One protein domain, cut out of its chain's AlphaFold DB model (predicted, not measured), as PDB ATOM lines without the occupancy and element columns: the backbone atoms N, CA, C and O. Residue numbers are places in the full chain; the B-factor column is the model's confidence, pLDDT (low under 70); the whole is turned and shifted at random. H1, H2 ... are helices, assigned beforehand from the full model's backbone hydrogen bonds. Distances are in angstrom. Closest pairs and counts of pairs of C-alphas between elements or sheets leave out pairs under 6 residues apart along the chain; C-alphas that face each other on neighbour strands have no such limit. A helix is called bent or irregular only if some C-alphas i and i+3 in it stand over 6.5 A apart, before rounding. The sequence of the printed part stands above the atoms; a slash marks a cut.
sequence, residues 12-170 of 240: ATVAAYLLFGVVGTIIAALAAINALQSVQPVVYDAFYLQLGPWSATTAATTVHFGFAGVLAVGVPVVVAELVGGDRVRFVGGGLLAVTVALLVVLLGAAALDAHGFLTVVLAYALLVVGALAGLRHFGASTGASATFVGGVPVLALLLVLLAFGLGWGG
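AT A GLANCE: This is residues 12 to 170 of the 240 residues of an uncharacterized protein of Halobacterium sp. PCN9 (UniProt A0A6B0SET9). An elongated, up-and-down bundle, each rod running against the one before it, has the long H2b at its core, with H1, H3 and H5b along it and H4 packed on H3. The short arm H2a folds back beside one end of H2b. The printed part has 159 residues, of which 142 lie in five named helices, H1, H2, H3, H4 and H5 in that order along the chain; there is no named strand, and the class is all helix. The whole is compact, with a radius of gyration of the C-alphas of 15.9 A and spans of 51 by 26 by 25 A.

IN THESE COORDINATES: H1, residues 12 to 35, begins at C-alpha 12 (-29.708, 6.283, 56.027) and is 33.5 A long. H2, residues 39 to 84, was assigned as one helix by its hydrogen bonds but is bent, with C-alphas 50 and 53 9.2 A apart. Its arms are H2a, residues 39 to 50, irregular with C-alphas 46 and 49 7.4 A apart, and H2b, residues 53 to 84, 46.7 A. H3 is residues 88 to 111, 34.2 A, and H4 residues 117 to 137, 29.8 A. H5, residues 142 to 168, likewise assigned as one helix, is bent, with C-alphas 150 and 153 6.8 A apart; its arms are H5a, residues 142 to 150, and H5b, residues 153 to 168, ending at C-alpha 168 (-48.744, 15.036, 20.404).

HOW THE PARTS SIT: H1 touches H2b, closest C-alphas Ala 29 and Ala 72 at 4.4 A. H2b and H3 form a hairpin at a shallow tilt of 9 degrees, closest C-alphas Glu 81 and Val 88 at 5.7 A. H3 and H4 form another, closest C-alphas Val 91 and Leu 135 at 7.2 A. H5b touches residues 58 to 73 of H2b, closest C-alphas Leu 155 and Gly 69 at 6.5 A. H5a touches H1, closest C-alphas Thr 147 and Gly 21 at 3.9 A. H2a touches H2b, closest C-alphas Gln 40 and Ala 60 at 4.8 A. H1 and H3 are apart. Every O i to N i+4 pair is within hydrogen-bond range in H1, H3, H4, H5a and H5b, against 6 of 8 in H2a and 27 of 28 in H2b.

THE WHOLE: The C-alphas farthest apart, of Ala 12 and Leu 49, are 54.1 A apart. The printed part has no cut, and its four links are tight. Confidence is under 70 at residues 113 to 117 and 165 to 170.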
ATOM      1  N   ALA A  12     -30.625   6.372  57.162       89.69
ATOM      2  CA  ALA A  12     -29.708   6.283  56.027       89.69
ATOM      3  C   ALA A  12     -29.995   5.057  55.148       89.69
ATOM      4  O   ALA A  12     -29.979   5.152  53.920       89.69
ATOM      5  N   THR A  13     -30.320   3.921  55.766       89.62
ATOM      6  CA  THR A  13     -30.664   2.687  55.050       89.62
ATOM      7  C   THR A  13     -31.952   2.856  54.245       89.62
ATOM      8  O   THR A  13     -31.997   2.523  53.061       89.62
ATOM      9  N   VAL A  14     -32.994   3.440  54.845       91.50
ATOM     10  CA  VAL A  14     -34.253   3.734  54.142       91.50
ATOM     11  C   VAL A  14     -34.028   4.724  52.997       91.50
ATOM     12  O   VAL A  14     -34.539   4.509  51.899       91.50
ATOM     13  N   ALA A  15     -33.230   5.772  53.215       93.00
ATOM     14  CA  ALA A  15     -32.885   6.739  52.175       93.00
ATOM     15  C   ALA A  15     -32.144   6.086  50.995       93.00
ATOM     16  O   ALA A  15     -32.443   6.390  49.840       93.00
ATOM     17  N   ALA A  16     -31.233   5.148  51.268       94.31
ATOM     18  CA  ALA A  16     -30.539   4.391  50.230       94.31
ATOM     19  C   ALA A  16     -31.509   3.544  49.395       94.31
ATOM     20  O   ALA A  16     -31.423   3.559  48.169       94.31
ATOM     21  N   TYR A  17     -32.475   2.866  50.025       96.06
ATOM     22  CA  TYR A  17     -33.502   2.112  49.301       96.06
ATOM     23  C   TYR A  17     -34.463   3.009  48.517       96.06
ATOM     24  O   TYR A  17     -34.839   2.660  47.402       96.06
ATOM     25  N   LEU A  18     -34.827   4.184  49.038       95.81
ATOM     26  CA  LEU A  18     -35.610   5.170  48.286       95.81
ATOM     27  C   LEU A  18     -34.863   5.619  47.025       95.81
ATOM     28  O   LEU A  18     -35.434   5.606  45.934       95.81
ATOM     29  N   LEU A  19     -33.578   5.963  47.157       96.62
ATOM     30  CA  LEU A  19     -32.734   6.349  46.026       96.62
ATOM     31  C   LEU A  19     -32.565   5.195  45.030       96.62
ATOM     32  O   LEU A  19     -32.661   5.406  43.822       96.62
ATOM     33  N   PHE A  20     -32.363   3.975  45.529       96.44
ATOM     34  CA  PHE A  20     -32.325   2.773  44.703       96.44
ATOM     35  C   PHE A  20     -33.646   2.558  43.959       96.44
ATOM     36  O   PHE A  20     -33.628   2.226  42.778       96.44
ATOM     37  N   GLY A  21     -34.781   2.832  44.601       95.69
ATOM     38  CA  GLY A  21     -36.097   2.858  43.971       95.69
ATOM     39  C   GLY A  21     -36.152   3.814  42.788       95.69
ATOM     40  O   GLY A  21     -36.530   3.404  41.696       95.69
ATOM     41  N   VAL A  22     -35.708   5.058  42.968       96.75
ATOM     42  CA  VAL A  22     -35.679   6.060  41.890       96.75
ATOM     43  C   VAL A  22     -34.769   5.608  40.742       96.75
ATOM     44  O   VAL A  22     -35.217   5.458  39.606       96.75
ATOM     45  N   VAL A  23     -33.488   5.370  41.033       97.25
ATOM     46  CA  VAL A  23     -32.465   5.084  40.015       97.25
ATOM     47  C   VAL A  23     -32.727   3.741  39.336       97.25
ATOM     48  O   VAL A  23     -32.689   3.643  38.110       97.25
ATOM     49  N   GLY A  24     -33.049   2.715  40.123       95.62
ATOM     50  CA  GLY A  24     -33.389   1.387  39.634       95.62
ATOM     51  C   GLY A  24     -34.614   1.415  38.729       95.62
ATOM     52  O   GLY A  24     -34.585   0.789  37.672       95.62
ATOM     53  N   THR A  25     -35.647   2.190  39.080       96.06
ATOM     54  CA  THR A  25     -36.847   2.316  38.238       96.06
ATOM     55  C   THR A  25     -36.532   2.986  36.908       96.06
ATOM     56  O   THR A  25     -37.013   2.530  35.876       96.06
ATOM     57  N   ILE A  26     -35.689   4.024  36.890       94.88
ATOM     58  CA  ILE A  26     -35.271   4.684  35.643       94.88
ATOM     59  C   ILE A  26     -34.523   3.699  34.735       94.88
ATOM     60  O   ILE A  26     -34.865   3.561  33.561       94.88
ATOM     61  N   ILE A  27     -33.528   2.988  35.274       96.06
ATOM     62  CA  ILE A  27     -32.733   2.020  34.505       96.06
ATOM     63  C   ILE A  27     -33.627   0.895  33.973       96.06
ATOM     64  O   ILE A  27     -33.570   0.562  32.788       96.06
ATOM     65  N   ALA A  28     -34.480   0.334  34.833       95.62
ATOM     66  CA  ALA A  28     -35.387  -0.740  34.460       95.62
ATOM     67  C   ALA A  28     -36.431  -0.277  33.432       95.62
ATOM     68  O   ALA A  28     -36.721  -1.028  32.506       95.62
ATOM     69  N   ALA A  29     -36.936   0.958  33.524       92.75
ATOM     70  CA  ALA A  29     -37.826   1.536  32.517       92.75
ATOM     71  C   ALA A  29     -37.142   1.639  31.150       92.75
ATOM     72  O   ALA A  29     -37.686   1.164  30.158       92.75
ATOM     73  N   LEU A  30     -35.933   2.207  31.095       91.94
ATOM     74  CA  LEU A  30     -35.181   2.350  29.844       91.94
ATOM     75  C   LEU A  30     -34.879   0.991  29.201       91.94
ATOM     76  O   LEU A  30     -34.995   0.838  27.984       91.94
ATOM     77  N   ALA A  31     -34.528  -0.010  30.011       94.12
ATOM     78  CA  ALA A  31     -34.322  -1.369  29.530       94.12
ATOM     79  C   ALA A  31     -35.632  -2.001  29.032       94.12
ATOM     80  O   ALA A  31     -35.661  -2.568  27.941       94.12
ATOM     81  N   ALA A  32     -36.722  -1.877  29.795       91.50
ATOM     82  CA  ALA A  32     -38.004  -2.497  29.479       91.50
ATOM     83  C   ALA A  32     -38.659  -1.896  28.228       91.50
ATOM     84  O   ALA A  32     -39.150  -2.649  27.394       91.50
ATOM     85  N   ILE A  33     -38.616  -0.571  28.051       88.69
ATOM     86  CA  ILE A  33     -39.134   0.101  26.845       88.69
ATOM     87  C   ILE A  33     -38.442  -0.449  25.592       88.69
ATOM     88  O   ILE A  33     -39.101  -0.799  24.618       88.69
ATOM     89  N   ASN A  34     -37.116  -0.605  25.625       89.25
ATOM     90  CA  ASN A  34     -36.380  -1.168  24.493       89.25
ATOM     91  C   ASN A  34     -36.658  -2.666  24.300       89.25
ATOM     92  O   ASN A  34     -36.886  -3.114  23.179       89.25
ATOM     93  N   ALA A  35     -36.693  -3.445  25.383       90.62
ATOM     94  CA  ALA A  35     -36.944  -4.883  25.314       90.62
ATOM     95  C   ALA A  35     -38.357  -5.228  24.809       90.62
ATOM     96  O   ALA A  35     -38.563  -6.294  24.234       90.62
ATOM     97  N   LEU A  36     -39.329  -4.336  25.011       87.56
ATOM     98  CA  LEU A  36     -40.733  -4.549  24.661       87.56
ATOM     99  C   LEU A  36     -41.138  -3.910  23.325       87.56
ATOM    100  O   LEU A  36     -42.333  -3.838  23.035       87.56
ATOM    101  N   GLN A  37     -40.192  -3.441  22.504       86.69
ATOM    102  CA  GLN A  37     -40.497  -2.790  21.218       86.69
ATOM    103  C   GLN A  37     -41.375  -3.656  20.304       86.69
ATOM    104  O   GLN A  37     -42.272  -3.144  19.638       86.69
ATOM    105  N   SER A  38     -41.196  -4.978  20.331       86.12
ATOM    106  CA  SER A  38     -42.000  -5.917  19.541       86.12
ATOM    107  C   SER A  38     -43.468  -6.015  19.978       86.12
ATOM    108  O   SER A  38     -44.279  -6.562  19.241       86.12
ATOM    109  N   VAL A  39     -43.840  -5.499  21.156       84.00
ATOM    110  CA  VAL A  39     -45.226  -5.537  21.656       84.00
ATOM    111  C   VAL A  39     -46.127  -4.574  20.883       84.00
ATOM    112  O   VAL A  39     -47.274  -4.912  20.600       84.00
ATOM    113  N   GLN A  40     -45.618  -3.393  20.521       83.56
ATOM    114  CA  GLN A  40     -46.408  -2.372  19.829       83.56
ATOM    115  C   GLN A  40     -47.018  -2.859  18.503       83.56
ATOM    116  O   GLN A  40     -48.238  -2.746  18.380       83.56
ATOM    117  N   PRO A  41     -46.258  -3.432  17.545       82.88
ATOM    118  CA  PRO A  41     -46.839  -3.891  16.282       82.88
ATOM    119  C   PRO A  41     -47.860  -5.014  16.493       82.88
ATOM    120  O   PRO A  41     -48.934  -4.980  15.908       82.88
ATOM    121  N   VAL A  42     -47.595  -5.952  17.411       87.25
ATOM    122  CA  VAL A  42     -48.516  -7.067  17.701       87.25
ATOM    123  C   VAL A  42     -49.869  -6.565  18.207       87.25
ATOM    124  O   VAL A  42     -50.916  -7.038  17.769       87.25
ATOM    125  N   VAL A  43     -49.861  -5.610  19.141       85.00
ATOM    126  CA  VAL A  43     -51.098  -5.039  19.689       85.00
ATOM    127  C   VAL A  43     -51.789  -4.160  18.648       85.00
ATOM    128  O   VAL A  43     -53.010  -4.221  18.521       85.00
ATOM    129  N   TYR A  44     -51.029  -3.377  17.883       84.56
ATOM    130  CA  TYR A  44     -51.572  -2.540  16.818       84.56
ATOM    131  C   TYR A  44     -52.327  -3.380  15.785       84.56
ATOM    132  O   TYR A  44     -53.517  -3.154  15.581       84.56
ATOM    133  N   ASP A  45     -51.686  -4.403  15.218       84.94
ATOM    134  CA  ASP A  45     -52.271  -5.258  14.181       84.94
ATOM    135  C   ASP A  45     -53.521  -5.997  14.681       84.94
ATOM    136  O   ASP A  45     -54.515  -6.116  13.960       84.94
ATOM    137  N   ALA A  46     -53.513  -6.442  15.943       85.38
ATOM    138  CA  ALA A  46     -54.647  -7.131  16.554       85.38
ATOM    139  C   ALA A  46     -55.905  -6.249  16.654       85.38
ATOM    140  O   ALA A  46     -57.028  -6.747  16.514       85.38
ATOM    141  N   PHE A  47     -55.728  -4.945  16.889       81.19
ATOM    142  CA  PHE A  47     -56.829  -4.000  17.073       81.19
ATOM    143  C   PHE A  47     -57.124  -3.137  15.840       81.19
ATOM    144  O   PHE A  47     -58.216  -2.572  15.761       81.19
ATOM    145  N   TYR A  48     -56.217  -3.074  14.861       80.31
ATOM    146  CA  TYR A  48     -56.303  -2.189  13.697       80.31
ATOM    147  C   TYR A  48     -57.625  -2.324  12.937       80.31
ATOM    148  O   TYR A  48     -58.347  -1.346  12.758       80.31
ATOM    149  N   LEU A  49     -57.997  -3.550  12.552       75.31
ATOM    150  CA  LEU A  49     -59.222  -3.799  11.783       75.31
ATOM    151  C   LEU A  49     -60.509  -3.549  12.586       75.31
ATOM    152  O   LEU A  49     -61.569  -3.338  12.000       75.31
ATOM    153  N   GLN A  50     -60.443  -3.609  13.918       78.75
ATOM    154  CA  GLN A  50     -61.624  -3.540  14.783       78.75
ATOM    155  C   GLN A  50     -61.905  -2.127  15.294       78.75
ATOM    156  O   GLN A  50     -63.075  -1.744  15.387       78.75
ATOM    157  N   LEU A  51     -60.846  -1.393  15.646       73.44
ATOM    158  CA  LEU A  51     -60.910  -0.080  16.293       73.44
ATOM    159  C   LEU A  51     -60.457   1.064  15.373       73.44
ATOM    160  O   LEU A  51     -60.677   2.230  15.688       73.44
ATOM    161  N   GLY A  52     -59.829   0.746  14.241       71.19
ATOM    162  CA  GLY A  52     -59.219   1.728  13.354       71.19
ATOM    163  C   GLY A  52     -57.830   2.189  13.821       71.19
ATOM    164  O   GLY A  52     -57.380   1.844  14.918       71.19
ATOM    165  N   PRO A  53     -57.129   2.986  12.993       72.44
ATOM    166  CA  PRO A  53     -55.710   3.293  13.183       72.44
ATOM    167  C   PRO A  53     -55.422   4.015  14.502       72.44
ATOM    168  O   PRO A  53     -54.470   3.687  15.205       72.44
ATOM    169  N   TRP A  54     -56.263   4.987  14.861       75.00
ATOM    170  CA  TRP A  54     -56.053   5.841  16.029       75.00
ATOM    171  C   TRP A  54     -56.206   5.088  17.356       75.00
ATOM    172  O   TRP A  54     -55.302   5.095  18.200       75.00
ATOM    173  N   SER A  55     -57.332   4.394  17.531       76.62
ATOM    174  CA  SER A  55     -57.587   3.607  18.737       76.62
ATOM    175  C   SER A  55     -56.628   2.413  18.841       76.62
ATOM    176  O   SER A  55     -56.199   2.081  19.946       76.62
ATOM    177  N   ALA A  56     -56.194   1.824  17.718       77.88
ATOM    178  CA  ALA A  56     -55.158   0.786  17.710       77.88
ATOM    179  C   ALA A  56     -53.780   1.311  18.153       77.88
ATOM    180  O   ALA A  56     -53.127   0.675  18.982       77.88
ATOM    181  N   THR A  57     -53.351   2.492  17.687       80.38
ATOM    182  CA  THR A  57     -52.110   3.142  18.160       80.38
ATOM    183  C   THR A  57     -52.176   3.447  19.651       80.38
ATOM    184  O   THR A  57     -51.220   3.188  20.389       80.38
ATOM    185  N   THR A  58     -53.313   3.965  20.118       77.75
ATOM    186  CA  THR A  58     -53.523   4.286  21.535       77.75
ATOM    187  C   THR A  58     -53.451   3.022  22.394       77.75
ATOM    188  O   THR A  58     -52.752   3.012  23.411       77.75
ATOM    189  N   ALA A  59     -54.089   1.932  21.953       80.81
ATOM    190  CA  ALA A  59     -54.019   0.623  22.597       80.81
ATOM    191  C   ALA A  59     -52.579   0.100  22.668       80.81
ATOM    192  O   ALA A  59     -52.088  -0.219  23.751       80.81
ATOM    193  N   ALA A  60     -51.884   0.061  21.530       85.00
ATOM    194  CA  ALA A  60     -50.515  -0.435  21.424       85.00
ATOM    195  C   ALA A  60     -49.548   0.337  22.324       85.00
ATOM    196  O   ALA A  60     -48.752  -0.258  23.054       85.00
ATOM    197  N   THR A  61     -49.665   1.664  22.327       83.38
ATOM    198  CA  THR A  61     -48.843   2.546  23.159       83.38
ATOM    199  C   THR A  61     -49.139   2.320  24.640       83.38
ATOM    200  O   THR A  61     -48.221   2.086  25.423       83.38
ATOM    201  N   THR A  62     -50.416   2.310  25.024       82.94
ATOM    202  CA  THR A  62     -50.834   2.111  26.419       82.94
ATOM    203  C   THR A  62     -50.364   0.765  26.964       82.94
ATOM    204  O   THR A  62     -49.817   0.700  28.063       82.94
ATOM    205  N   VAL A  63     -50.536  -0.308  26.191       84.81
ATOM    206  CA  VAL A  63     -50.122  -1.659  26.578       84.81
ATOM    207  C   VAL A  63     -48.600  -1.741  26.722       84.81
ATOM    208  O   VAL A  63     -48.110  -2.211  27.748       84.81
ATOM    209  N   HIS A  64     -47.845  -1.228  25.747       86.50
ATOM    210  CA  HIS A  64     -46.381  -1.225  25.781       86.50
ATOM    211  C   HIS A  64     -45.821  -0.470  26.998       86.50
ATOM    212  O   HIS A  64     -45.038  -1.030  27.769       86.50
ATOM    213  N   PHE A  65     -46.255   0.776  27.214       84.75
ATOM    214  CA  PHE A  65     -45.795   1.579  28.349       84.75
ATOM    215  C   PHE A  65     -46.309   1.050  29.692       84.75
ATOM    216  O   PHE A  65     -45.586   1.117  30.687       84.75
ATOM    217  N   GLY A  66     -47.511   0.468  29.720       83.50
ATOM    218  CA  GLY A  66     -48.049  -0.219  30.891       83.50
ATOM    219  C   GLY A  66     -47.139  -1.360  31.346       83.50
ATOM    220  O   GLY A  66     -46.739  -1.396  32.509       83.50
ATOM    221  N   PHE A  67     -46.729  -2.247  30.433       85.94
ATOM    222  CA  PHE A  67     -45.777  -3.316  30.763       85.94
ATOM    223  C   PHE A  67     -44.427  -2.781  31.201       85.94
ATOM    224  O   PHE A  67     -43.891  -3.225  32.220       85.94
ATOM    225  N   ALA A  68     -43.889  -1.830  30.439       89.44
ATOM    226  CA  ALA A  68     -42.588  -1.266  30.734       89.44
ATOM    227  C   ALA A  68     -42.555  -0.675  32.145       89.44
ATOM    228  O   ALA A  68     -41.610  -0.923  32.886       89.44
ATOM    229  N   GLY A  69     -43.604   0.035  32.557       88.19
ATOM    230  CA  GLY A  69     -43.651   0.630  33.882       88.19
ATOM    231  C   GLY A  69     -43.895  -0.365  35.025       88.19
ATOM    232  O   GLY A  69     -43.323  -0.185  36.100       88.19
ATOM    233  N   VAL A  70     -44.647  -1.455  34.815       89.69
ATOM    234  CA  VAL A  70     -44.738  -2.530  35.825       89.69
ATOM    235  C   VAL A  70     -43.386  -3.188  36.050       89.69
ATOM    236  O   VAL A  70     -42.977  -3.366  37.195       89.69
ATOM    237  N   LEU A  71     -42.665  -3.507  34.973       91.38
ATOM    238  CA  LEU A  71     -41.312  -4.050  35.076       91.38
ATOM    239  C   LEU A  71     -40.346  -3.034  35.691       91.38
ATOM    240  O   LEU A  71     -39.530  -3.412  36.530       91.38
ATOM    241  N   ALA A  72     -40.483  -1.755  35.330       92.50
ATOM    242  CA  ALA A  72     -39.639  -0.682  35.832       92.50
ATOM    243  C   ALA A  72     -39.642  -0.614  37.359       92.50
ATOM    244  O   ALA A  72     -38.580  -0.536  37.959       92.50
ATOM    245  N   VAL A  73     -40.814  -0.684  37.996       92.00
ATOM    246  CA  VAL A  73     -40.902  -0.663  39.468       92.00
ATOM    247  C   VAL A  73     -40.759  -2.048  40.083       92.00
ATOM    248  O   VAL A  73     -40.178  -2.191  41.157       92.00
ATOM    249  N   GLY A  74     -41.249  -3.084  39.411       91.81
ATOM    250  CA  GLY A  74     -41.207  -4.448  39.914       91.81
ATOM    251  C   GLY A  74     -39.796  -4.997  40.079       91.81
ATOM    252  O   GLY A  74     -39.491  -5.600  41.106       91.81
ATOM    253  N   VAL A  75     -38.924  -4.778  39.092       94.44
ATOM    254  CA  VAL A  75     -37.565  -5.338  39.093       94.44
ATOM    255  C   VAL A  75     -36.734  -4.818  40.275       94.44
ATOM    256  O   VAL A  75     -36.243  -5.654  41.037       94.44
ATOM    257  N   PRO A  76     -36.613  -3.498  40.524       95.06
ATOM    258  CA  PRO A  76     -35.910  -2.985  41.699       95.06
ATOM    259  C   PRO A  76     -36.485  -3.513  43.014       95.06
ATOM    260  O   PRO A  76     -35.728  -3.862  43.911       95.06
ATOM    261  N   VAL A  77     -37.810  -3.634  43.131       94.12
ATOM    262  CA  VAL A  77     -38.460  -4.146  44.350       94.12
ATOM    263  C   VAL A  77     -38.103  -5.611  44.605       94.12
ATOM    264  O   VAL A  77     -37.774  -5.970  45.734       94.12
ATOM    265  N   VAL A  78     -38.101  -6.449  43.564       93.69
ATOM    266  CA  VAL A  78     -37.662  -7.849  43.666       93.69
ATOM    267  C   VAL A  78     -36.174  -7.934  44.015       93.69
ATOM    268  O   VAL A  78     -35.797  -8.762  44.838       93.69
ATOM    269  N   VAL A  79     -35.331  -7.068  43.443       95.31
ATOM    270  CA  VAL A  79     -33.894  -6.999  43.767       95.31
ATOM    271  C   VAL A  79     -33.668  -6.573  45.220       95.31
ATOM    272  O   VAL A  79     -32.852  -7.175  45.911       95.31
ATOM    273  N   ALA A  80     -34.409  -5.584  45.715       93.06
ATOM    274  CA  ALA A  80     -34.330  -5.164  47.109       93.06
ATOM    275  C   ALA A  80     -34.769  -6.288  48.062       93.06
ATOM    276  O   ALA A  80     -34.108  -6.530  49.070       93.06
ATOM    277  N   GLU A  81     -35.828  -7.025  47.714       93.94
ATOM    278  CA  GLU A  81     -36.266  -8.191  48.485       93.94
ATOM    279  C   GLU A  81     -35.247  -9.340  48.436       93.94
ATOM    280  O   GLU A  81     -35.078 -10.033  49.428       93.94
ATOM    281  N   LEU A  82     -34.540  -9.532  47.317       92.38
ATOM    282  CA  LEU A  82     -33.470 -10.533  47.185       92.38
ATOM    283  C   LEU A  82     -32.275 -10.259  48.105       92.38
ATOM    284  O   LEU A  82     -31.617 -11.200  48.537       92.38
ATOM    285  N   VAL A  83     -31.969  -8.986  48.361       91.94
ATOM    286  CA  VAL A  83     -30.818  -8.577  49.180       91.94
ATOM    287  C   VAL A  83     -31.177  -8.502  50.663       91.94
ATOM    288  O   VAL A  83     -30.358  -8.854  51.509       91.94
ATOM    289  N   GLY A  84     -32.375  -8.009  50.980       80.88
ATOM    290  CA  GLY A  84     -32.768  -7.645  52.344       80.88
ATOM    291  C   GLY A  84     -33.934  -8.439  52.927       80.88
ATOM    292  O   GLY A  84     -34.422  -8.061  53.991       80.88
ATOM    293  N   GLY A  85     -34.421  -9.480  52.248       85.81
ATOM    294  CA  GLY A  85     -35.582 -10.244  52.689       85.81
ATOM    295  C   GLY A  85     -35.587 -11.704  52.242       85.81
ATOM    296  O   GLY A  85     -34.727 -12.179  51.505       85.81
ATOM    297  N   ASP A  86     -36.624 -12.413  52.689       89.44
ATOM    298  CA  ASP A  86     -36.743 -13.868  52.530       89.44
ATOM    299  C   ASP A  86     -37.956 -14.246  51.661       89.44
ATOM    300  O   ASP A  86     -38.232 -15.424  51.410       89.44
ATOM    301  N   ARG A  87     -38.733 -13.249  51.204       89.19
ATOM    302  CA  ARG A  87     -40.051 -13.441  50.572       89.19
ATOM    303  C   ARG A  87     -40.062 -13.170  49.074       89.19
ATOM    304  O   ARG A  87     -41.120 -12.934  48.490       89.19
ATOM    305  N   VAL A  88     -38.914 -13.299  48.417       89.38
ATOM    306  CA  VAL A  88     -38.731 -13.068  46.973       89.38
ATOM    307  C   VAL A  88     -39.773 -13.789  46.119       89.38
ATOM    308  O   VAL A  88     -40.301 -13.211  45.175       89.38
ATOM    309  N   ARG A  89     -40.125 -15.037  46.459       89.06
ATOM    310  CA  ARG A  89     -41.150 -15.799  45.722       89.06
ATOM    311  C   ARG A  89     -42.534 -15.154  45.803       89.06
ATOM    312  O   ARG A  89     -43.250 -15.150  44.809       89.06
ATOM    313  N   PHE A  90     -42.901 -14.599  46.958       87.88
ATOM    314  CA  PHE A  90     -44.180 -13.908  47.136       87.88
ATOM    315  C   PHE A  90     -44.184 -12.560  46.422       87.88
ATOM    316  O   PHE A  90     -45.141 -12.256  45.717       87.88
ATOM    317  N   VAL A  91     -43.103 -11.784  46.541       86.25
ATOM    318  CA  VAL A  91     -42.976 -10.486  45.859       86.25
ATOM    319  C   VAL A  91     -42.939 -10.668  44.339       86.25
ATOM    320  O   VAL A  91     -43.678  -9.999  43.622       86.25
ATOM    321  N   GLY A  92     -42.160 -11.629  43.838       85.62
ATOM    322  CA  GLY A  92     -42.099 -11.971  42.416       85.62
ATOM    323  C   GLY A  92     -43.412 -12.551  41.883       85.62
ATOM    324  O   GLY A  92     -43.857 -12.170  40.803       85.62
ATOM    325  N   GLY A  93     -44.082 -13.414  42.654       86.38
ATOM    326  CA  GLY A  93     -45.419 -13.910  42.319       86.38
ATOM    327  C   GLY A  93     -46.464 -12.792  42.276       86.38
ATOM    328  O   GLY A  93     -47.284 -12.749  41.362       86.38
ATOM    329  N   GLY A  94     -46.389 -11.842  43.213       84.94
ATOM    330  CA  GLY A  94     -47.211 -10.634  43.223       84.94
ATOM    331  C   GLY A  94     -46.963  -9.753  41.999       84.94
ATOM    332  O   GLY A  94     -47.918  -9.330  41.357       84.94
ATOM    333  N   LEU A  95     -45.699  -9.543  41.619       84.31
ATOM    334  CA  LEU A  95     -45.338  -8.809  40.405       84.31
ATOM    335  C   LEU A  95     -45.916  -9.473  39.148       84.31
ATOM    336  O   LEU A  95     -46.496  -8.790  38.304       84.31
ATOM    337  N   LEU A  96     -45.803 -10.798  39.035       86.50
ATOM    338  CA  LEU A  96     -46.392 -11.548  37.926       86.50
ATOM    339  C   LEU A  96     -47.917 -11.383  37.896       86.50
ATOM    340  O   LEU A  96     -48.476 -11.064  36.850       86.50
ATOM    341  N   ALA A  97     -48.584 -11.542  39.041       86.25
ATOM    342  CA  ALA A  97     -50.031 -11.384  39.149       86.25
ATOM    343  C   ALA A  97     -50.488  -9.969  38.761       86.25
ATOM    344  O   ALA A  97     -51.444  -9.824  38.005       86.25
ATOM    345  N   VAL A  98     -49.777  -8.931  39.214       84.56
ATOM    346  CA  VAL A  98     -50.038  -7.531  38.846       84.56
ATOM    347  C   VAL A  98     -49.831  -7.307  37.349       84.56
ATOM    348  O   VAL A  98     -50.661  -6.665  36.712       84.56
ATOM    349  N   THR A  99     -48.767  -7.869  36.772       83.19
ATOM    350  CA  THR A  99     -48.483  -7.773  35.332       83.19
ATOM    351  C   THR A  99     -49.612  -8.392  34.507       83.19
ATOM    352  O   THR A  99     -50.097  -7.781  33.557       83.19
ATOM    353  N   VAL A 100     -50.078  -9.584  34.897       85.44
ATOM    354  CA  VAL A 100     -51.190 -10.278  34.230       85.44
ATOM    355  C   VAL A 100     -52.509  -9.528  34.425       85.44
ATOM    356  O   VAL A 100     -53.256  -9.347  33.467       85.44
ATOM    357  N   ALA A 101     -52.802  -9.050  35.635       84.81
ATOM    358  CA  ALA A 101     -54.015  -8.282  35.904       84.81
ATOM    359  C   ALA A 101     -54.048  -6.980  35.090       84.81
ATOM    360  O   ALA A 101     -55.072  -6.665  34.484       84.81
ATOM    361  N   LEU A 102     -52.923  -6.259  35.013       82.25
ATOM    362  CA  LEU A 102     -52.813  -5.057  34.194       82.25
ATOM    363  C   LEU A 102     -52.995  -5.381  32.707       82.25
ATOM    364  O   LEU A 102     -53.730  -4.667  32.037       82.25
ATOM    365  N   LEU A 103     -52.403  -6.472  32.205       80.38
ATOM    366  CA  LEU A 103     -52.609  -6.940  30.827       80.38
ATOM    367  C   LEU A 103     -54.100  -7.117  30.526       80.38
ATOM    368  O   LEU A 103     -54.595  -6.597  29.530       80.38
ATOM    369  N   VAL A 104     -54.825  -7.806  31.408       85.06
ATOM    370  CA  VAL A 104     -56.265  -8.043  31.243       85.06
ATOM    371  C   VAL A 104     -57.047  -6.730  31.272       85.06
ATOM    372  O   VAL A 104     -57.924  -6.531  30.435       85.06
ATOM    373  N   VAL A 105     -56.718  -5.814  32.188       83.75
ATOM    374  CA  VAL A 105     -57.385  -4.506  32.288       83.75
ATOM    375  C   VAL A 105     -57.121  -3.646  31.056       83.75
ATOM    376  O   VAL A 105     -58.065  -3.082  30.515       83.75
ATOM    377  N   LEU A 106     -55.875  -3.556  30.585       79.81
ATOM    378  CA  LEU A 106     -55.520  -2.726  29.432       79.81
ATOM    379  C   LEU A 106     -56.094  -3.292  28.131       79.81
ATOM    380  O   LEU A 106     -56.636  -2.535  27.334       79.81
ATOM    381  N   LEU A 107     -56.055  -4.613  27.931       78.19
ATOM    382  CA  LEU A 107     -56.691  -5.255  26.776       78.19
ATOM    383  C   LEU A 107     -58.223  -5.173  26.838       78.19
ATOM    384  O   LEU A 107     -58.872  -4.997  25.811       78.19
ATOM    385  N   GLY A 108     -58.812  -5.276  28.031       80.31
ATOM    386  CA  GLY A 108     -60.251  -5.109  28.231       80.31
ATOM    387  C   GLY A 108     -60.703  -3.676  27.959       80.31
ATOM    388  O   GLY A 108     -61.648  -3.465  27.202       80.31
ATOM    389  N   ALA A 109     -59.984  -2.687  28.500       77.25
ATOM    390  CA  ALA A 109     -60.174  -1.281  28.156       77.25
ATOM    391  C   ALA A 109     -60.029  -1.071  26.646       77.25
ATOM    392  O   ALA A 109     -60.787  -0.291  26.069       77.25
ATOM    393  N   ALA A 110     -59.137  -1.841  26.010       70.06
ATOM    394  CA  ALA A 110     -58.950  -1.780  24.579       70.06
ATOM    395  C   ALA A 110     -60.111  -2.256  23.742       70.06
ATOM    396  O   ALA A 110     -60.553  -1.549  22.840       70.06
ATOM    397  N   ALA A 111     -60.639  -3.422  24.079       72.75
ATOM    398  CA  ALA A 111     -61.814  -3.959  23.423       72.75
ATOM    399  C   ALA A 111     -63.050  -3.053  23.589       72.75
ATOM    400  O   ALA A 111     -63.948  -3.088  22.751       72.75
ATOM    401  N   LEU A 112     -63.097  -2.250  24.656       76.00
ATOM    402  CA  LEU A 112     -64.208  -1.349  24.977       76.00
ATOM    403  C   LEU A 112     -64.023   0.085  24.452       76.00
ATOM    404  O   LEU A 112     -64.873   0.925  24.738       76.00
ATOM    405  N   ASP A 113     -62.931   0.373  23.734       67.56
ATOM    406  CA  ASP A 113     -62.540   1.730  23.305       67.56
ATOM    407  C   ASP A 113     -62.497   2.742  24.473       67.56
ATOM    408  O   ASP A 113     -62.696   3.945  24.327       67.56
ATOM    409  N   ALA A 114     -62.214   2.247  25.682       67.25
ATOM    410  CA  ALA A 114     -62.188   3.022  26.919       67.25
ATOM    411  C   ALA A 114     -60.776   3.542  27.240       67.25
ATOM    412  O   ALA A 114     -60.413   3.721  28.404       67.25
ATOM    413  N   HIS A 115     -59.959   3.785  26.216       63.38
ATOM    414  CA  HIS A 115     -58.529   4.118  26.304       63.38
ATOM    415  C   HIS A 115     -58.225   5.565  26.694       63.38
ATOM    416  O   HIS A 115     -57.214   6.140  26.289       63.38
ATOM    417  N   GLY A 116     -59.108   6.192  27.462       64.94
ATOM    418  CA  GLY A 116     -58.858   7.534  27.956       64.94
ATOM    419  C   GLY A 116     -57.626   7.557  28.860       64.94
ATOM    420  O   GLY A 116     -57.394   6.628  29.636       64.94
ATOM    421  N   PHE A 117     -56.882   8.664  28.833       66.94
ATOM    422  CA  PHE A 117     -55.804   8.940  29.789       66.94
ATOM    423  C   PHE A 117     -56.240   8.666  31.242       66.94
ATOM    424  O   PHE A 117     -55.486   8.098  32.028       66.94
ATOM    425  N   LEU A 118     -57.501   8.973  31.572       73.19
ATOM    426  CA  LEU A 118     -58.102   8.689  32.874       73.19
ATOM    427  C   LEU A 118     -58.089   7.193  33.236       73.19
ATOM    428  O   LEU A 118     -57.809   6.854  34.382       73.19
ATOM    429  N   THR A 119     -58.358   6.301  32.281       74.31
ATOM    430  CA  THR A 119     -58.348   4.846  32.494       74.31
ATOM    431  C   THR A 119     -56.941   4.357  32.820       74.31
ATOM    432  O   THR A 119     -56.763   3.559  33.737       74.31
ATOM    433  N   VAL A 120     -55.932   4.890  32.125       74.38
ATOM    434  CA  VAL A 120     -54.519   4.563  32.366       74.38
ATOM    435  C   VAL A 120     -54.076   5.058  33.740       74.38
ATOM    436  O   VAL A 120     -53.475   4.302  34.503       74.38
ATOM    437  N   VAL A 121     -54.428   6.298  34.092       80.94
ATOM    438  CA  VAL A 121     -54.150   6.878  35.413       80.94
ATOM    439  C   VAL A 121     -54.825   6.072  36.520       80.94
ATOM    440  O   VAL A 121     -54.184   5.762  37.523       80.94
ATOM    441  N   LEU A 122     -56.093   5.688  36.345       83.94
ATOM    442  CA  LEU A 122     -56.827   4.895  37.328       83.94
ATOM    443  C   LEU A 122     -56.214   3.502  37.494       83.94
ATOM    444  O   LEU A 122     -56.008   3.065  38.625       83.94
ATOM    445  N   ALA A 123     -55.879   2.826  36.392       81.31
ATOM    446  CA  ALA A 123     -55.210   1.528  36.427       81.31
ATOM    447  C   ALA A 123     -53.881   1.612  37.193       81.31
ATOM    448  O   ALA A 123     -53.599   0.768  38.041       81.31
ATOM    449  N   TYR A 124     -53.109   2.675  36.968       82.75
ATOM    450  CA  TYR A 124     -51.871   2.925  37.699       82.75
ATOM    451  C   TYR A 124     -52.083   3.239  39.178       82.75
ATOM    452  O   TYR A 124     -51.356   2.721  40.022       82.75
ATOM    453  N   ALA A 125     -53.074   4.061  39.516       86.75
ATOM    454  CA  ALA A 125     -53.394   4.374  40.904       86.75
ATOM    455  C   ALA A 125     -53.802   3.107  41.670       86.75
ATOM    456  O   ALA A 125     -53.298   2.849  42.763       86.75
ATOM    457  N   LEU A 126     -54.652   2.275  41.063       87.25
ATOM    458  CA  LEU A 126     -55.044   0.978  41.611       87.25
ATOM    459  C   LEU A 126     -53.848   0.036  41.745       87.25
ATOM    460  O   LEU A 126     -53.736  -0.656  42.754       87.25
ATOM    461  N   LEU A 127     -52.931   0.046  40.777       86.31
ATOM    462  CA  LEU A 127     -51.694  -0.721  40.848       86.31
ATOM    463  C   LEU A 127     -50.824  -0.269  42.020       86.31
ATOM    464  O   LEU A 127     -50.352  -1.110  42.776       86.31
ATOM    465  N   VAL A 128     -50.645   1.039  42.214       88.62
ATOM    466  CA  VAL A 128     -49.834   1.576  43.313       88.62
ATOM    467  C   VAL A 128     -50.440   1.227  44.668       88.62
ATOM    468  O   VAL A 128     -49.743   0.726  45.552       88.62
ATOM    469  N   VAL A 129     -51.746   1.438  44.827       89.50
ATOM    470  CA  VAL A 129     -52.469   1.111  46.063       89.50
ATOM    471  C   VAL A 129     -52.447  -0.397  46.324       89.50
ATOM    472  O   VAL A 129     -52.143  -0.822  47.439       89.50
ATOM    473  N   GLY A 130     -52.722  -1.207  45.301       85.94
ATOM    474  CA  GLY A 130     -52.727  -2.664  45.385       85.94
ATOM    475  C   GLY A 130     -51.346  -3.237  45.695       85.94
ATOM    476  O   GLY A 130     -51.230  -4.105  46.558       85.94
ATOM    477  N   ALA A 131     -50.289  -2.716  45.069       86.62
ATOM    478  CA  ALA A 131     -48.913  -3.118  45.335       86.62
ATOM    479  C   ALA A 131     -48.494  -2.767  46.768       86.62
ATOM    480  O   ALA A 131     -47.952  -3.621  47.464       86.62
ATOM    481  N   LEU A 132     -48.812  -1.564  47.261       88.25
ATOM    482  CA  LEU A 132     -48.560  -1.196  48.659       88.25
ATOM    483  C   LEU A 132     -49.317  -2.095  49.638       88.25
ATOM    484  O   LEU A 132     -48.748  -2.536  50.639       88.25
ATOM    485  N   ALA A 133     -50.594  -2.373  49.365       87.44
ATOM    486  CA  ALA A 133     -51.397  -3.256  50.199       87.44
ATOM    487  C   ALA A 133     -50.836  -4.686  50.196       87.44
ATOM    488  O   ALA A 133     -50.713  -5.292  51.257       87.44
ATOM    489  N   GLY A 134     -50.426  -5.190  49.029       85.56
ATOM    490  CA  GLY A 134     -49.801  -6.499  48.863       85.56
ATOM    491  C   GLY A 134     -48.470  -6.606  49.601       85.56
ATOM    492  O   GLY A 134     -48.298  -7.516  50.407       85.56
ATOM    493  N   LEU A 135     -47.557  -5.652  49.402       87.88
ATOM    494  CA  LEU A 135     -46.262  -5.620  50.093       87.88
ATOM    495  C   LEU A 135     -46.441  -5.623  51.617       87.88
ATOM    496  O   LEU A 135     -45.754  -6.369  52.313       87.88
ATOM    497  N   ARG A 136     -47.413  -4.864  52.139       87.75
ATOM    498  CA  ARG A 136     -47.744  -4.863  53.573       87.75
ATOM    499  C   ARG A 136     -48.358  -6.182  54.035       87.75
ATOM    500  O   ARG A 136     -47.927  -6.727  55.044       87.75
ATOM    501  N   HIS A 137     -49.350  -6.699  53.312       87.88
ATOM    502  CA  HIS A 137     -50.065  -7.920  53.683       87.88
ATOM    503  C   HIS A 137     -49.146  -9.146  53.690       87.88
ATOM    504  O   HIS A 137     -49.195  -9.961  54.610       87.88
ATOM    505  N   PHE A 138     -48.265  -9.249  52.696       84.88
ATOM    506  CA  PHE A 138     -47.303 -10.339  52.582       84.88
ATOM    507  C   PHE A 138     -46.016 -10.101  53.374       84.88
ATOM    508  O   PHE A 138     -45.130 -10.948  53.308       84.88
ATOM    509  N   GLY A 139     -45.909  -9.010  54.140       85.69
ATOM    510  CA  GLY A 139     -44.763  -8.729  55.005       85.69
ATOM    511  C   GLY A 139     -43.440  -8.625  54.245       85.69
ATOM    512  O   GLY A 139     -42.467  -9.257  54.652       85.69
ATOM    513  N   ALA A 140     -43.426  -7.891  53.129       88.38
ATOM    514  CA  ALA A 140     -42.205  -7.591  52.385       88.38
ATOM    515  C   ALA A 140     -41.203  -6.820  53.257       88.38
ATOM    516  O   ALA A 140     -41.585  -6.125  54.204       88.38
ATOM    517  N   SER A 141     -39.919  -6.913  52.914       91.50
ATOM    518  CA  SER A 141     -38.866  -6.202  53.632       91.50
ATOM    519  C   SER A 141     -39.083  -4.682  53.609       91.50
ATOM    520  O   SER A 141     -39.673  -4.104  52.682       91.50
ATOM    521  N   THR A 142     -38.549  -3.998  54.624       90.19
ATOM    522  CA  THR A 142     -38.511  -2.528  54.663       90.19
ATOM    523  C   THR A 142     -37.799  -1.971  53.429       90.19
ATOM    524  O   THR A 142     -38.239  -0.967  52.870       90.19
ATOM    525  N   GLY A 143     -36.751  -2.658  52.959       91.00
ATOM    526  CA  GLY A 143     -36.012  -2.291  51.752       91.00
ATOM    527  C   GLY A 143     -36.868  -2.357  50.489       91.00
ATOM    528  O   GLY A 143     -36.921  -1.382  49.740       91.00
ATOM    529  N   ALA A 144     -37.611  -3.448  50.278       91.31
ATOM    530  CA  ALA A 144     -38.531  -3.581  49.146       91.31
ATOM    531  C   ALA A 144     -39.647  -2.525  49.174       91.31
ATOM    532  O   ALA A 144     -39.948  -1.906  48.152       91.31
ATOM    533  N   SER A 145     -40.211  -2.259  50.353       93.31
ATOM    534  CA  SER A 145     -41.255  -1.243  50.531       93.31
ATOM    535  C   SER A 145     -40.739   0.175  50.254       93.31
ATOM    536  O   SER A 145     -41.385   0.937  49.534       93.31
ATOM    537  N   ALA A 146     -39.561   0.529  50.774       94.12
ATOM    538  CA  ALA A 146     -38.926   1.821  50.520       94.12
ATOM    539  C   ALA A 146     -38.539   1.980  49.039       94.12
ATOM    540  O   ALA A 146     -38.800   3.022  48.444       94.12
ATOM    541  N   THR A 147     -38.009   0.924  48.420       96.00
ATOM    542  CA  THR A 147     -37.685   0.896  46.984       96.00
ATOM    543  C   THR A 147     -38.926   1.135  46.129       96.00
ATOM    544  O   THR A 147     -38.892   1.953  45.211       96.00
ATOM    545  N   PHE A 148     -40.050   0.490  46.459       94.69
ATOM    546  CA  PHE A 148     -41.318   0.706  45.763       94.69
ATOM    547  C   PHE A 148     -41.755   2.173  45.846       94.69
ATOM    548  O   PHE A 148     -42.040   2.791  44.823       94.69
ATOM    549  N   VAL A 149     -41.752   2.752  47.053       95.38
ATOM    550  CA  VAL A 149     -42.121   4.160  47.274       95.38
ATOM    551  C   VAL A 149     -41.206   5.103  46.491       95.38
ATOM    552  O   VAL A 149     -41.697   6.047  45.877       95.38
ATOM    553  N   GLY A 150     -39.901   4.824  46.447       94.62
ATOM    554  CA  GLY A 150     -38.937   5.585  45.651       94.62
ATOM    555  C   GLY A 150     -39.192   5.512  44.141       94.62
ATOM    556  O   GLY A 150     -38.927   6.474  43.427       94.62
ATOM    557  N   GLY A 151     -39.755   4.408  43.641       94.00
ATOM    558  CA  GLY A 151     -40.117   4.246  42.230       94.00
ATOM    559  C   GLY A 151     -41.400   4.976  41.806       94.00
ATOM    560  O   GLY A 151     -41.555   5.309  40.630       94.00
ATOM    561  N   VAL A 152     -42.317   5.278  42.735       93.50
ATOM    562  CA  VAL A 152     -43.624   5.900  42.418       93.50
ATOM    563  C   VAL A 152     -43.501   7.250  41.687       93.50
ATOM    564  O   VAL A 152     -44.197   7.431  40.685       93.50
ATOM    565  N   PRO A 153     -42.628   8.197  42.090       92.69
ATOM    566  CA  PRO A 153     -42.441   9.446  41.349       92.69
ATOM    567  C   PRO A 153     -41.971   9.232  39.904       92.69
ATOM    568  O   PRO A 153     -42.375   9.972  39.009       92.69
ATOM    569  N   VAL A 154     -41.155   8.202  39.658       92.12
ATOM    570  CA  VAL A 154     -40.682   7.859  38.309       92.12
ATOM    571  C   VAL A 154     -41.837   7.331  37.463       92.12
ATOM    572  O   VAL A 154     -41.983   7.737  36.314       92.12
ATOM    573  N   LEU A 155     -42.715   6.498  38.031       88.25
ATOM    574  CA  LEU A 155     -43.940   6.069  37.349       88.25
ATOM    575  C   LEU A 155     -44.846   7.243  36.987       88.25
ATOM    576  O   LEU A 155     -45.365   7.294  35.875       88.25
ATOM    577  N   ALA A 156     -45.022   8.191  37.907       89.44
ATOM    578  CA  ALA A 156     -45.806   9.390  37.643       89.44
ATOM    579  C   ALA A 156     -45.200  10.205  36.490       89.44
ATOM    580  O   ALA A 156     -45.926  10.637  35.597       89.44
ATOM    581  N   LEU A 157     -43.872  10.355  36.455       87.69
ATOM    582  CA  LEU A 157     -43.179  11.009  35.346       87.69
ATOM    583  C   LEU A 157     -43.382  10.259  34.019       87.69
ATOM    584  O   LEU A 157     -43.671  10.890  33.006       87.69
ATOM    585  N   LEU A 158     -43.285   8.926  34.017       84.06
ATOM    586  CA  LEU A 158     -43.534   8.106  32.826       84.06
ATOM    587  C   LEU A 158     -44.975   8.253  32.321       84.06
ATOM    588  O   LEU A 158     -45.184   8.346  31.116       84.06
ATOM    589  N   LEU A 159     -45.959   8.334  33.221       84.31
ATOM    590  CA  LEU A 159     -47.353   8.606  32.861       84.31
ATOM    591  C   LEU A 159     -47.535   9.989  32.241       84.31
ATOM    592  O   LEU A 159     -48.291  10.130  31.284       84.31
ATOM    593  N   VAL A 160     -46.846  11.001  32.766       83.62
ATOM    594  CA  VAL A 160     -46.855  12.345  32.181       83.62
ATOM    595  C   VAL A 160     -46.255  12.303  30.777       83.62
ATOM    596  O   VAL A 160     -46.879  12.791  29.840       83.62
ATOM    597  N   LEU A 161     -45.099  11.660  30.594       80.44
ATOM    598  CA  LEU A 161     -44.473  11.498  29.277       80.44
ATOM    599  C   LEU A 161     -45.372  10.734  28.298       80.44
ATOM    600  O   LEU A 161     -45.489  11.134  27.143       80.44
ATOM    601  N   LEU A 162     -46.054   9.687  28.766       78.19
ATOM    602  CA  LEU A 162     -47.055   8.959  27.991       78.19
ATOM    603  C   LEU A 162     -48.219   9.876  27.585       78.19
ATOM    604  O   LEU A 162     -48.625   9.855  26.428       78.19
ATOM    605  N   ALA A 163     -48.726  10.708  28.497       74.25
ATOM    606  CA  ALA A 163     -49.791  11.672  28.208       74.25
ATOM    607  C   ALA A 163     -49.373  12.675  27.128       74.25
ATOM    608  O   ALA A 163     -50.130  12.934  26.195       74.25
ATOM    609  N   PHE A 164     -48.154  13.211  27.236       71.19
ATOM    610  CA  PHE A 164     -47.589  14.113  26.236       71.19
ATOM    611  C   PHE A 164     -47.406  13.407  24.890       71.19
ATOM    612  O   PHE A 164     -47.810  13.953  23.867       71.19
ATOM    613  N   GLY A 165     -46.871  12.182  24.884       67.00
ATOM    614  CA  GLY A 165     -46.683  11.381  23.673       67.00
ATOM    615  C   GLY A 165     -47.998  11.040  22.971       67.00
ATOM    616  O   GLY A 165     -48.102  11.208  21.759       67.00
ATOM    617  N   LEU A 166     -49.027  10.642  23.723       65.94
ATOM    618  CA  LEU A 166     -50.372  10.393  23.194       65.94
ATOM    619  C   LEU A 166     -51.059  11.686  22.723       65.94
ATOM    620  O   LEU A 166     -51.772  11.671  21.723       65.94
ATOM    621  N   GLY A 167     -50.836  12.808  23.415       58.00
ATOM    622  CA  GLY A 167     -51.399  14.112  23.059       58.00
ATOM    623  C   GLY A 167     -50.772  14.747  21.811       58.00
ATOM    624  O   GLY A 167     -51.468  15.436  21.069       58.00
ATOM    625  N   TRP A 168     -49.481  14.501  21.559       49.84
ATOM    626  CA  TRP A 168     -48.744  15.036  20.404       49.84
ATOM    627  C   TRP A 168     -48.692  14.077  19.207       49.84
ATOM    628  O   TRP A 168     -48.768  14.527  18.069       49.84
ATOM    629  N   GLY A 169     -48.605  12.762  19.427       45.88
ATOM    630  CA  GLY A 169     -48.355  11.758  18.381       45.88
ATOM    631  C   GLY A 169     -49.540  11.408  17.475       45.88
ATOM    632  O   GLY A 169     -49.506  10.373  16.815       45.88
ATOM    633  N   GLY A 170     -50.608  12.211  17.473       44.03
ATOM    634  CA  GLY A 170     -51.916  11.768  16.993       44.03
ATOM    635  C   GLY A 170     -52.631  12.572  15.932       44.03
ATOM    636  O   GLY A 170     -53.785  12.278  15.640       44.03
TER     637      GLY A 170